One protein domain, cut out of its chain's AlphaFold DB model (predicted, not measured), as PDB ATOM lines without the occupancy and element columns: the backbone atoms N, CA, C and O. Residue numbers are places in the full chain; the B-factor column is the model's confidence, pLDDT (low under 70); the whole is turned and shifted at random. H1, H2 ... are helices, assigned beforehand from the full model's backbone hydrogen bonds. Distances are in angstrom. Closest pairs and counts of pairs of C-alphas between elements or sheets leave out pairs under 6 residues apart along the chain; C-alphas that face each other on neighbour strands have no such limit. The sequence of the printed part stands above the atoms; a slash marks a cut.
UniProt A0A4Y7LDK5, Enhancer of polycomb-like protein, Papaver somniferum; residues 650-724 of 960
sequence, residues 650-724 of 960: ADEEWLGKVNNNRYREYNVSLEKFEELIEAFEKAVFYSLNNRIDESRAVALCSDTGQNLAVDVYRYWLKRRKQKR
ATOM      1  N   ALA A 650      24.053 -12.403  41.734       82.12
ATOM      2  CA  ALA A 650      23.790 -10.964  41.668       82.12
ATOM      3  C   ALA A 650      22.939 -10.549  40.444       82.12
ATOM      4  O   ALA A 650      22.381  -9.445  40.433       82.12
ATOM      5  N   ASP A 651      22.825 -11.402  39.423       85.56
ATOM      6  CA  ASP A 651      21.751 -11.344  38.428       85.56
ATOM      7  C   ASP A 651      20.425 -11.795  39.063       85.56
ATOM      8  O   ASP A 651      19.439 -11.068  38.968       85.56
ATOM      9  N   GLU A 652      20.407 -12.929  39.778       84.56
ATOM     10  CA  GLU A 652      19.211 -13.458  40.462       84.56
ATOM     11  C   GLU A 652      18.650 -12.476  41.504       84.56
ATOM     12  O   GLU A 652      17.458 -12.163  41.494       84.56
ATOM     13  N   GLU A 653      19.505 -11.927  42.375       84.44
ATOM     14  CA  GLU A 653      19.108 -10.942  43.389       84.44
ATOM     15  C   GLU A 653      18.551  -9.659  42.745       84.44
ATOM     16  O   GLU A 653      17.592  -9.059  43.247       84.44
ATOM     17  N   TRP A 654      19.121  -9.231  41.613       87.06
ATOM     18  CA  TRP A 654      18.614  -8.084  40.860       87.06
ATOM     19  C   TRP A 654      17.266  -8.393  40.199       87.06
ATOM     20  O   TRP A 654      16.340  -7.588  40.308       87.06
ATOM     21  N   LEU A 655      17.127  -9.566  39.578       84.25
ATOM     22  CA  LEU A 655      15.902 -10.014  38.918       84.25
ATOM     23  C   LEU A 655      14.749 -10.153  39.921       84.25
ATOM     24  O   LEU A 655      13.658  -9.636  39.683       84.25
ATOM     25  N   GLY A 656      15.015 -10.743  41.091       80.25
ATOM     26  CA  GLY A 656      14.067 -10.815  42.203       80.25
ATOM     27  C   GLY A 656      13.636  -9.431  42.697       80.25
ATOM     28  O   GLY A 656      12.448  -9.195  42.906       80.25
ATOM     29  N   LYS A 657      14.565  -8.471  42.807       82.81
ATOM     30  CA  LYS A 657      14.250  -7.072  43.161       82.81
ATOM     31  C   LYS A 657      13.442  -6.329  42.091       82.81
ATOM     32  O   LYS A 657      12.696  -5.415  42.439       82.81
ATOM     33  N   VAL A 658      13.570  -6.698  40.815       76.56
ATOM     34  CA  VAL A 658      12.778  -6.123  39.713       76.56
ATOM     35  C   VAL A 658      11.375  -6.730  39.648       76.56
ATOM     36  O   VAL A 658      10.413  -5.970  39.551       76.56
ATOM     37  N   ASN A 659      11.247  -8.055  39.761       78.19
ATOM     38  CA  ASN A 659       9.959  -8.759  39.744       78.19
ATOM     39  C   ASN A 659       9.118  -8.475  41.010       78.19
ATOM     40  O   ASN A 659       7.913  -8.276  40.919       78.19
ATOM     41  N   ASN A 660       9.736  -8.351  42.194       72.00
ATOM     42  CA  ASN A 660       9.024  -8.014  43.441       72.00
ATOM     43  C   ASN A 660       8.541  -6.548  43.516       72.00
ATOM     44  O   ASN A 660       7.934  -6.138  44.511       72.00
ATOM     45  N   ASN A 661       8.822  -5.725  42.503       71.12
ATOM     46  CA  ASN A 661       8.454  -4.316  42.494       71.12
ATOM     47  C   ASN A 661       7.004  -4.149  42.001       71.12
ATOM     48  O   ASN A 661       6.745  -4.251  40.804       71.12
ATOM     49  N   ARG A 662       6.075  -3.877  42.936       50.47
ATOM     50  CA  ARG A 662       4.591  -3.937  42.821       50.47
ATOM     51  C   ARG A 662       3.909  -3.114  41.702       50.47
ATOM     52  O   ARG A 662       2.687  -3.037  41.677       50.47
ATOM     53  N   TYR A 663       4.661  -2.509  40.790       53.31
ATOM     54  CA  TYR A 663       4.184  -1.640  39.708       53.31
ATOM     55  C   TYR A 663       4.493  -2.200  38.302       53.31
ATOM     56  O   TYR A 663       4.660  -1.432  37.354       53.31
ATOM     57  N   ARG A 664       4.633  -3.526  38.152       56.09
ATOM     58  CA  ARG A 664       4.889  -4.202  36.863       56.09
ATOM     59  C   ARG A 664       3.869  -5.316  36.624       56.09
ATOM     60  O   ARG A 664       3.702  -6.183  37.471       56.09
ATOM     61  N   GLU A 665       3.248  -5.323  35.444       55.47
ATOM     62  CA  GLU A 665       2.325  -6.386  34.999       55.47
ATOM     63  C   GLU A 665       3.046  -7.659  34.512       55.47
ATOM     64  O   GLU A 665       2.415  -8.694  34.314       55.47
ATOM     65  N   TYR A 666       4.368  -7.598  34.314       59.12
ATOM     66  CA  TYR A 666       5.153  -8.663  33.690       59.12
ATOM     67  C   TYR A 666       6.379  -9.026  34.533       59.12
ATOM     68  O   TYR A 666       7.289  -8.211  34.698       59.12
ATOM     69  N   ASN A 667       6.417 -10.274  35.004       67.81
ATOM     70  CA  ASN A 667       7.589 -10.891  35.625       67.81
ATOM     71  C   ASN A 667       8.463 -11.557  34.555       67.81
ATOM     72  O   ASN A 667       7.947 -12.233  33.664       67.81
ATOM     73  N   VAL A 668       9.786 -11.418  34.659       71.25
ATOM     74  CA  VAL A 668      10.741 -12.123  33.785       71.25
ATOM     75  C   VAL A 668      11.154 -13.438  34.450       71.25
ATOM     76  O   VAL A 668      11.566 -13.426  35.612       71.25
ATOM     77  N   SER A 669      11.074 -14.564  33.734       78.75
ATOM     78  CA  SER A 669      11.680 -15.830  34.176       78.75
ATOM     79  C   SER A 669      13.205 -15.783  34.036       78.75
ATOM     80  O   SER A 669      13.729 -15.032  33.212       78.75
ATOM     81  N   LEU A 670      13.930 -16.601  34.806       79.50
ATOM     82  CA  LEU A 670      15.397 -16.647  34.735       79.50
ATOM     83  C   LEU A 670      15.880 -16.944  33.303       79.50
ATOM     84  O   LEU A 670      16.669 -16.183  32.755       79.50
ATOM     85  N   GLU A 671      15.291 -17.951  32.653       78.12
ATOM     86  CA  GLU A 671      15.593 -18.324  31.264       78.12
ATOM     87  C   GLU A 671      15.378 -17.169  30.269       78.12
ATOM     88  O   GLU A 671      16.186 -16.969  29.362       78.12
ATOM     89  N   LYS A 672      14.310 -16.369  30.437       79.75
ATOM     90  CA  LYS A 672      14.050 -15.217  29.557       79.75
ATOM     91  C   LYS A 672      15.032 -14.080  29.838       79.75
ATOM     92  O   LYS A 672      15.463 -13.414  28.903       79.75
ATOM     93  N   PHE A 673      15.431 -13.869  31.093       84.56
ATOM     94  CA  PHE A 673      16.504 -12.931  31.429       84.56
ATOM     95  C   PHE A 673      17.831 -13.350  30.775       84.56
ATOM     96  O   PHE A 673      18.473 -12.520  30.133       84.56
ATOM     97  N   GLU A 674      18.206 -14.628  30.854       86.31
ATOM     98  CA  GLU A 674      19.406 -15.167  30.201       86.31
ATOM     99  C   GLU A 674      19.372 -14.977  28.680       86.31
ATOM    100  O   GLU A 674      20.335 -14.466  28.103       86.31
ATOM    101  N   GLU A 675      18.246 -15.295  28.032       82.69
ATOM    102  CA  GLU A 675      18.044 -15.094  26.593       82.69
ATOM    103  C   GLU A 675      18.219 -13.618  26.185       82.69
ATOM    104  O   GLU A 675      18.873 -13.325  25.181       82.69
ATOM    105  N   LEU A 676      17.697 -12.675  26.979       82.81
ATOM    106  CA  LEU A 676      17.838 -11.233  26.739       82.81
ATOM    107  C   LEU A 676      19.303 -10.773  26.869       82.81
ATOM    108  O   LEU A 676      19.799 -10.031  26.015       82.81
ATOM    109  N   ILE A 677      20.025 -11.236  27.896       84.88
ATOM    110  CA  ILE A 677      21.456 -10.938  28.077       84.88
ATOM    111  C   ILE A 677      22.290 -11.531  26.929       84.88
ATOM    112  O   ILE A 677      23.177 -10.859  26.390       84.88
ATOM    113  N   GLU A 678      21.989 -12.760  26.510       82.81
ATOM    114  CA  GLU A 678      22.645 -13.419  25.382       82.81
ATOM    115  C   GLU A 678      22.357 -12.696  24.056       82.81
ATOM    116  O   GLU A 678      23.276 -12.483  23.260       82.81
ATOM    117  N   ALA A 679      21.120 -12.241  23.832       81.69
ATOM    118  CA  ALA A 679      20.746 -11.433  22.673       81.69
ATOM    119  C   ALA A 679      21.517 -10.101  22.630       81.69
ATOM    120  O   ALA A 679      22.007  -9.711  21.564       81.69
ATOM    121  N   PHE A 680      21.706  -9.429  23.773       83.94
ATOM    122  CA  PHE A 680      22.512  -8.206  23.851       83.94
ATOM    123  C   PHE A 680      24.005  -8.466  23.592       83.94
ATOM    124  O   PHE A 680      24.620  -7.717  22.828       83.94
ATOM    125  N   GLU A 681      24.601  -9.532  24.134       82.69
ATOM    126  CA  GLU A 681      25.995  -9.887  23.822       82.69
ATOM    127  C   GLU A 681      26.184 -10.308  22.355       82.69
ATOM    128  O   GLU A 681      27.129  -9.844  21.709       82.69
ATOM    129  N   LYS A 682      25.264 -11.099  21.778       77.31
ATOM    130  CA  LYS A 682      25.254 -11.432  20.341       77.31
ATOM    131  C   LYS A 682      25.180 -10.161  19.492       77.31
ATOM    132  O   LYS A 682      26.025  -9.944  18.622       77.31
ATOM    133  N   ALA A 683      24.220  -9.278  19.762       76.19
ATOM    134  CA  ALA A 683      24.055  -8.033  19.017       76.19
ATOM    135  C   ALA A 683      25.262  -7.086  19.157       76.19
ATOM    136  O   ALA A 683      25.647  -6.440  18.180       76.19
ATOM    137  N   VAL A 684      25.925  -7.053  20.320       77.06
ATOM    138  CA  VAL A 684      27.214  -6.367  20.494       77.06
ATOM    139  C   VAL A 684      28.295  -6.988  19.623       77.06
ATOM    140  O   VAL A 684      28.994  -6.250  18.926       77.06
ATOM    141  N   PHE A 685      28.440  -8.313  19.658       73.25
ATOM    142  CA  PHE A 685      29.486  -9.050  18.953       73.25
ATOM    143  C   PHE A 685      29.403  -8.862  17.430       73.25
ATOM    144  O   PHE A 685      30.431  -8.716  16.766       73.25
ATOM    145  N   TYR A 686      28.187  -8.781  16.882       72.62
ATOM    146  CA  TYR A 686      27.956  -8.446  15.474       72.62
ATOM    147  C   TYR A 686      28.001  -6.930  15.174       72.62
ATOM    148  O   TYR A 686      28.108  -6.541  14.007       72.62
ATOM    149  N   SER A 687      27.971  -6.051  16.184       68.19
ATOM    150  CA  SER A 687      28.072  -4.597  15.992       68.19
ATOM    151  C   SER A 687      29.520  -4.141  15.754       68.19
ATOM    152  O   SER A 687      30.397  -4.289  16.604       68.19
ATOM    153  N   LEU A 688      29.778  -3.472  14.622       54.19
ATOM    154  CA  LEU A 688      31.101  -2.891  14.329       54.19
ATOM    155  C   LEU A 688      31.557  -1.832  15.354       54.19
ATOM    156  O   LEU A 688      32.751  -1.554  15.452       54.19
ATOM    157  N   ASN A 689      30.614  -1.251  16.101       59.94
ATOM    158  CA  ASN A 689      30.843  -0.134  17.016       59.94
ATOM    159  C   ASN A 689      30.883  -0.550  18.504       59.94
ATOM    160  O   ASN A 689      31.081   0.322  19.349       59.94
ATOM    161  N   ASN A 690      30.691  -1.839  18.843       63.91
ATOM    162  CA  ASN A 690      30.597  -2.346  20.229       63.91
ATOM    163  C   ASN A 690      29.560  -1.576  21.085       63.91
ATOM    164  O   ASN A 690      29.748  -1.349  22.284       63.91
ATOM    165  N   ARG A 691      28.475  -1.122  20.446       64.25
ATOM    166  CA  ARG A 691      27.402  -0.320  21.041       64.25
ATOM    167  C   ARG A 691      26.052  -0.734  20.467       64.25
ATOM    168  O   ARG A 691      25.926  -0.967  19.266       64.25
ATOM    169  N   ILE A 692      25.076  -0.770  21.361       72.50
ATOM    170  CA  ILE A 692      23.640  -0.875  21.111       72.50
ATOM    171  C   ILE A 692      23.034   0.419  21.682       72.50
ATOM    172  O   ILE A 692      23.608   1.022  22.590       72.50
ATOM    173  N   ASP A 693      21.905   0.856  21.139       76.44
ATOM    174  CA  ASP A 693      21.130   2.004  21.624       76.44
ATOM    175  C   ASP A 693      19.833   1.475  22.265       76.44
ATOM    176  O   ASP A 693      19.379   0.404  21.866       76.44
ATOM    177  N   GLU A 694      19.206   2.171  23.224       76.38
ATOM    178  CA  GLU A 694      18.043   1.611  23.958       76.38
ATOM    179  C   GLU A 694      16.907   1.172  23.010       76.38
ATOM    180  O   GLU A 694      16.371   0.075  23.149       76.38
ATOM    181  N   SER A 695      16.633   1.937  21.947       75.12
ATOM    182  CA  SER A 695      15.663   1.571  20.898       75.12
ATOM    183  C   SER A 695      16.042   0.305  20.115       75.12
ATOM    184  O   SER A 695      15.169  -0.417  19.641       75.12
ATOM    185  N   ARG A 696      17.342   0.013  19.974       72.69
ATOM    186  CA  ARG A 696      17.841  -1.224  19.350       72.69
ATOM    187  C   ARG A 696      17.838  -2.403  20.314       72.69
ATOM    188  O   ARG A 696      17.755  -3.527  19.841       72.69
ATOM    189  N   ALA A 697      17.930  -2.158  21.620       73.75
ATOM    190  CA  ALA A 697      17.712  -3.184  22.631       73.75
ATOM    191  C   ALA A 697      16.239  -3.618  22.625       73.75
ATOM    192  O   ALA A 697      15.971  -4.795  22.442       73.75
ATOM    193  N   VAL A 698      15.289  -2.675  22.670       76.75
ATOM    194  CA  VAL A 698      13.845  -2.978  22.558       76.75
ATOM    195  C   VAL A 698      13.518  -3.754  21.275       76.75
ATOM    196  O   VAL A 698      12.794  -4.741  21.327       76.75
ATOM    197  N   ALA A 699      14.106  -3.378  20.135       76.56
ATOM    198  CA  ALA A 699      13.908  -4.078  18.859       76.56
ATOM    199  C   ALA A 699      14.541  -5.489  18.774       76.56
ATOM    200  O   ALA A 699      14.325  -6.185  17.785       76.56
ATOM    201  N   LEU A 700      15.325  -5.913  19.773       69.94
ATOM    202  CA  LEU A 700      15.808  -7.294  19.937       69.94
ATOM    203  C   LEU A 700      14.933  -8.104  20.910       69.94
ATOM    204  O   LEU A 700      15.192  -9.285  21.122       69.94
ATOM    205  N   CYS A 701      13.928  -7.472  21.517       69.38
ATOM    206  CA  CYS A 701      13.153  -7.997  22.638       69.38
ATOM    207  C   CYS A 701      11.641  -7.904  22.371       69.38
ATOM    208  O   CYS A 701      10.877  -7.612  23.285       69.38
ATOM    209  N   SER A 702      11.218  -8.123  21.121       65.25
ATOM    210  CA  SER A 702       9.827  -7.981  20.654       65.25
ATOM    211  C   SER A 702       8.791  -8.684  21.539       65.25
ATOM    212  O   SER A 702       7.692  -8.168  21.724       65.25
ATOM    213  N   ASP A 703       9.165  -9.828  22.117       63.22
ATOM    214  CA  ASP A 703       8.296 -10.694  22.924       63.22
ATOM    215  C   ASP A 703       8.358 -10.360  24.430       63.22
ATOM    216  O   ASP A 703       8.025 -11.180  25.285       63.22
ATOM    217  N   THR A 704       8.886  -9.193  24.806       61.44
ATOM    218  CA  THR A 704       9.051  -8.769  26.203       61.44
ATOM    219  C   THR A 704       8.723  -7.286  26.345       61.44
ATOM    220  O   THR A 704       9.180  -6.461  25.558       61.44
ATOM    221  N   GLY A 705       7.925  -6.933  27.361       65.50
ATOM    222  CA  GLY A 705       7.423  -5.568  27.551       65.50
ATOM    223  C   GLY A 705       8.530  -4.510  27.474       65.50
ATOM    224  O   GLY A 705       9.555  -4.624  28.145       65.50
ATOM    225  N   GLN A 706       8.329  -3.471  26.658       65.75
ATOM    226  CA  GLN A 706       9.405  -2.568  26.211       65.75
ATOM    227  C   GLN A 706      10.205  -1.947  27.372       65.75
ATOM    228  O   GLN A 706      11.436  -1.941  27.347       65.75
ATOM    229  N   ASN A 707       9.519  -1.506  28.431       68.50
ATOM    230  CA  ASN A 707      10.133  -0.944  29.643       68.50
ATOM    231  C   ASN A 707      11.083  -1.937  30.344       68.50
ATOM    232  O   ASN A 707      12.130  -1.560  30.865       68.50
ATOM    233  N   LEU A 708      10.725  -3.220  30.329       71.75
ATOM    234  CA  LEU A 708      11.437  -4.310  30.991       71.75
ATOM    235  C   LEU A 708      12.715  -4.671  30.220       71.75
ATOM    236  O   LEU A 708      13.784  -4.780  30.819       71.75
ATOM    237  N   ALA A 709      12.633  -4.730  28.886       75.12
ATOM    238  CA  ALA A 709      13.794  -4.880  28.008       75.12
ATOM    239  C   ALA A 709      14.807  -3.728  28.178       75.12
ATOM    240  O   ALA A 709      16.015  -3.965  28.236       75.12
ATOM    241  N   VAL A 710      14.323  -2.487  28.321       80.06
ATOM    242  CA  VAL A 710      15.165  -1.308  28.591       80.06
ATOM    243  C   VAL A 710      15.875  -1.406  29.947       80.06
ATOM    244  O   VAL A 710      17.060  -1.083  30.036       80.06
ATOM    245  N   ASP A 711      15.208  -1.876  31.001       81.38
ATOM    246  CA  ASP A 711      15.829  -1.993  32.327       81.38
ATOM    247  C   ASP A 711      16.876  -3.117  32.398       81.38
ATOM    248  O   ASP A 711      17.971  -2.891  32.924       81.38
ATOM    249  N   VAL A 712      16.602  -4.287  31.802       84.81
ATOM    250  CA  VAL A 712      17.598  -5.372  31.654       84.81
ATOM    251  C   VAL A 712      18.795  -4.877  30.837       84.81
ATOM    252  O   VAL A 712      19.944  -5.081  31.232       84.81
ATOM    253  N   TYR A 713      18.552  -4.130  29.754       85.62
ATOM    254  CA  TYR A 713      19.603  -3.498  28.959       85.62
ATOM    255  C   TYR A 713      20.452  -2.504  29.775       85.62
ATOM    256  O   TYR A 713      21.685  -2.534  29.711       85.62
ATOM    257  N   ARG A 714      19.832  -1.637  30.585       85.50
ATOM    258  CA  ARG A 714      20.540  -0.673  31.450       85.50
ATOM    259  C   ARG A 714      21.388  -1.371  32.513       85.50
ATOM    260  O   ARG A 714      22.530  -0.961  32.744       85.50
ATOM    261  N   TYR A 715      20.863  -2.433  33.125       86.62
ATOM    262  CA  TYR A 715      21.585  -3.270  34.083       86.62
ATOM    263  C   TYR A 715      22.793  -3.963  33.434       86.62
ATOM    264  O   TYR A 715      23.928  -3.785  33.886       86.62
ATOM    265  N   TRP A 716      22.583  -4.648  32.308       87.12
ATOM    266  CA  TRP A 716      23.641  -5.268  31.507       87.12
ATOM    267  C   TRP A 716      24.728  -4.259  31.108       87.12
ATOM    268  O   TRP A 716      25.924  -4.511  31.284       87.12
ATOM    269  N   LEU A 717      24.337  -3.064  30.651       84.94
ATOM    270  CA  LEU A 717      25.262  -2.007  30.245       84.94
ATOM    271  C   LEU A 717      26.084  -1.479  31.433       84.94
ATOM    272  O   LEU A 717      27.268  -1.171  31.272       84.94
ATOM    273  N   LYS A 718      25.489  -1.390  32.629       84.00
ATOM    274  CA  LYS A 718      26.188  -1.060  33.884       84.00
ATOM    275  C   LYS A 718      27.210  -2.147  34.237       84.00
ATOM    276  O   LYS A 718      28.377  -1.821  34.465       84.00
ATOM    277  N   ARG A 719      26.814  -3.422  34.184       80.19
ATOM    278  CA  ARG A 719      27.658  -4.585  34.508       80.19
ATOM    279  C   ARG A 719      28.829  -4.745  33.520       80.19
ATOM    280  O   ARG A 719      29.969  -4.924  33.951       80.19
ATOM    281  N   ARG A 720      28.604  -4.508  32.217       76.69
ATOM    282  CA  ARG A 720      29.649  -4.365  31.175       76.69
ATOM    283  C   ARG A 720      30.624  -3.217  31.448       76.69
ATOM    284  O   ARG A 720      31.837  -3.408  31.349       76.69
ATOM    285  N   LYS A 721      30.128  -2.024  31.806       78.19
ATOM    286  CA  LYS A 721      30.976  -0.861  32.147       78.19
ATOM    287  C   LYS A 721      31.860  -1.137  33.371       78.19
ATOM    288  O   LYS A 721      33.028  -0.753  33.359       78.19
ATOM    289  N   GLN A 722      31.329  -1.828  34.382       74.25
ATOM    290  CA  GLN A 722      32.062  -2.218  35.592       74.25
ATOM    291  C   GLN A 722      33.132  -3.287  35.308       74.25
ATOM    292  O   GLN A 722      34.303  -3.059  35.606       74.25
ATOM    293  N   LYS A 723      32.770  -4.415  34.673       64.31
ATOM    294  CA  LYS A 723      33.710  -5.512  34.350       64.31
ATOM    295  C   LYS A 723      34.710  -5.155  33.221       64.31
ATOM    296  O   LYS A 723      35.671  -5.888  33.009       64.31
ATOM    297  N   ARG A 724      34.509  -4.038  32.493       58.44
ATOM    298  CA  ARG A 724      35.300  -3.569  31.319       58.44
ATOM    299  C   ARG A 724      35.459  -4.606  30.185       58.44
ATOM    300  O   ARG A 724      36.338  -4.465  29.335       58.44
TER     301      ARG A 724
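What this domain is: This is residues 650 to 724 of the 960 residues of the protein "Enhancer of polycomb-like protein" of Papaver somniferum (UniProt A0A4Y7LDK5). Two long helices, H2 and H4, cross steeply as an X, and the short H3 packs on the first part of H4, residues 706 to 713. H1 sits loosely by the start of H2 and near H4, clearly touching neither. The 75 printed residues hold four named helices, H1, H2, H3, H4 in chain order, and no named strand, an all helix domain. It is compact, with a radius of gyration of the C-alphas of 12.2 A, and spans 39 by 26 by 19 A.

Where its parts are: Find C-alpha 650 at (23.790, -10.964, 41.668); from there H1 runs to residue 659, 14.1 A in length. Next look at C-alpha 670 at (15.397, -16.647, 34.735), where H2 begins; it runs 24.4 A to residue 686. H3, residues 694 to 698, measures 6.4 A. H4 takes residues 706 to 723, 25.8 A, and ends with C-alpha 723 at (33.710, -5.512, 34.350).

How they stand to each other: Start at H1: it is close to H2 but not clearly touching, the closest C-alphas, of Glu 652 and Leu 670, being 7.6 A apart. H1 and H4 are near each other, while H1 and H3 are apart. H2 touches H4 with residues 673 to 680 alone, at a steep tilt of 65 degrees, the same way; their closest C-alphas, of Ile 677 and Trp 716, are 7.0 A apart. H3 touches H4, closest at the C-alphas of Val 698 and Gln 706, 5.8 A. In H1, H2, H3 and H4 every O i to N i+4 pair is within hydrogen-bond range.

The domain as a whole: The C-alphas of Arg 662 and Leu 688, the two farthest apart, are 38.9 A apart. The printed part has no cut, and its three links are short. Look for pLDDT under 70 at residues 662 to 667, 687 to 691, 700 to 707 and 723 to 724; the mean of the printed part is 74.7.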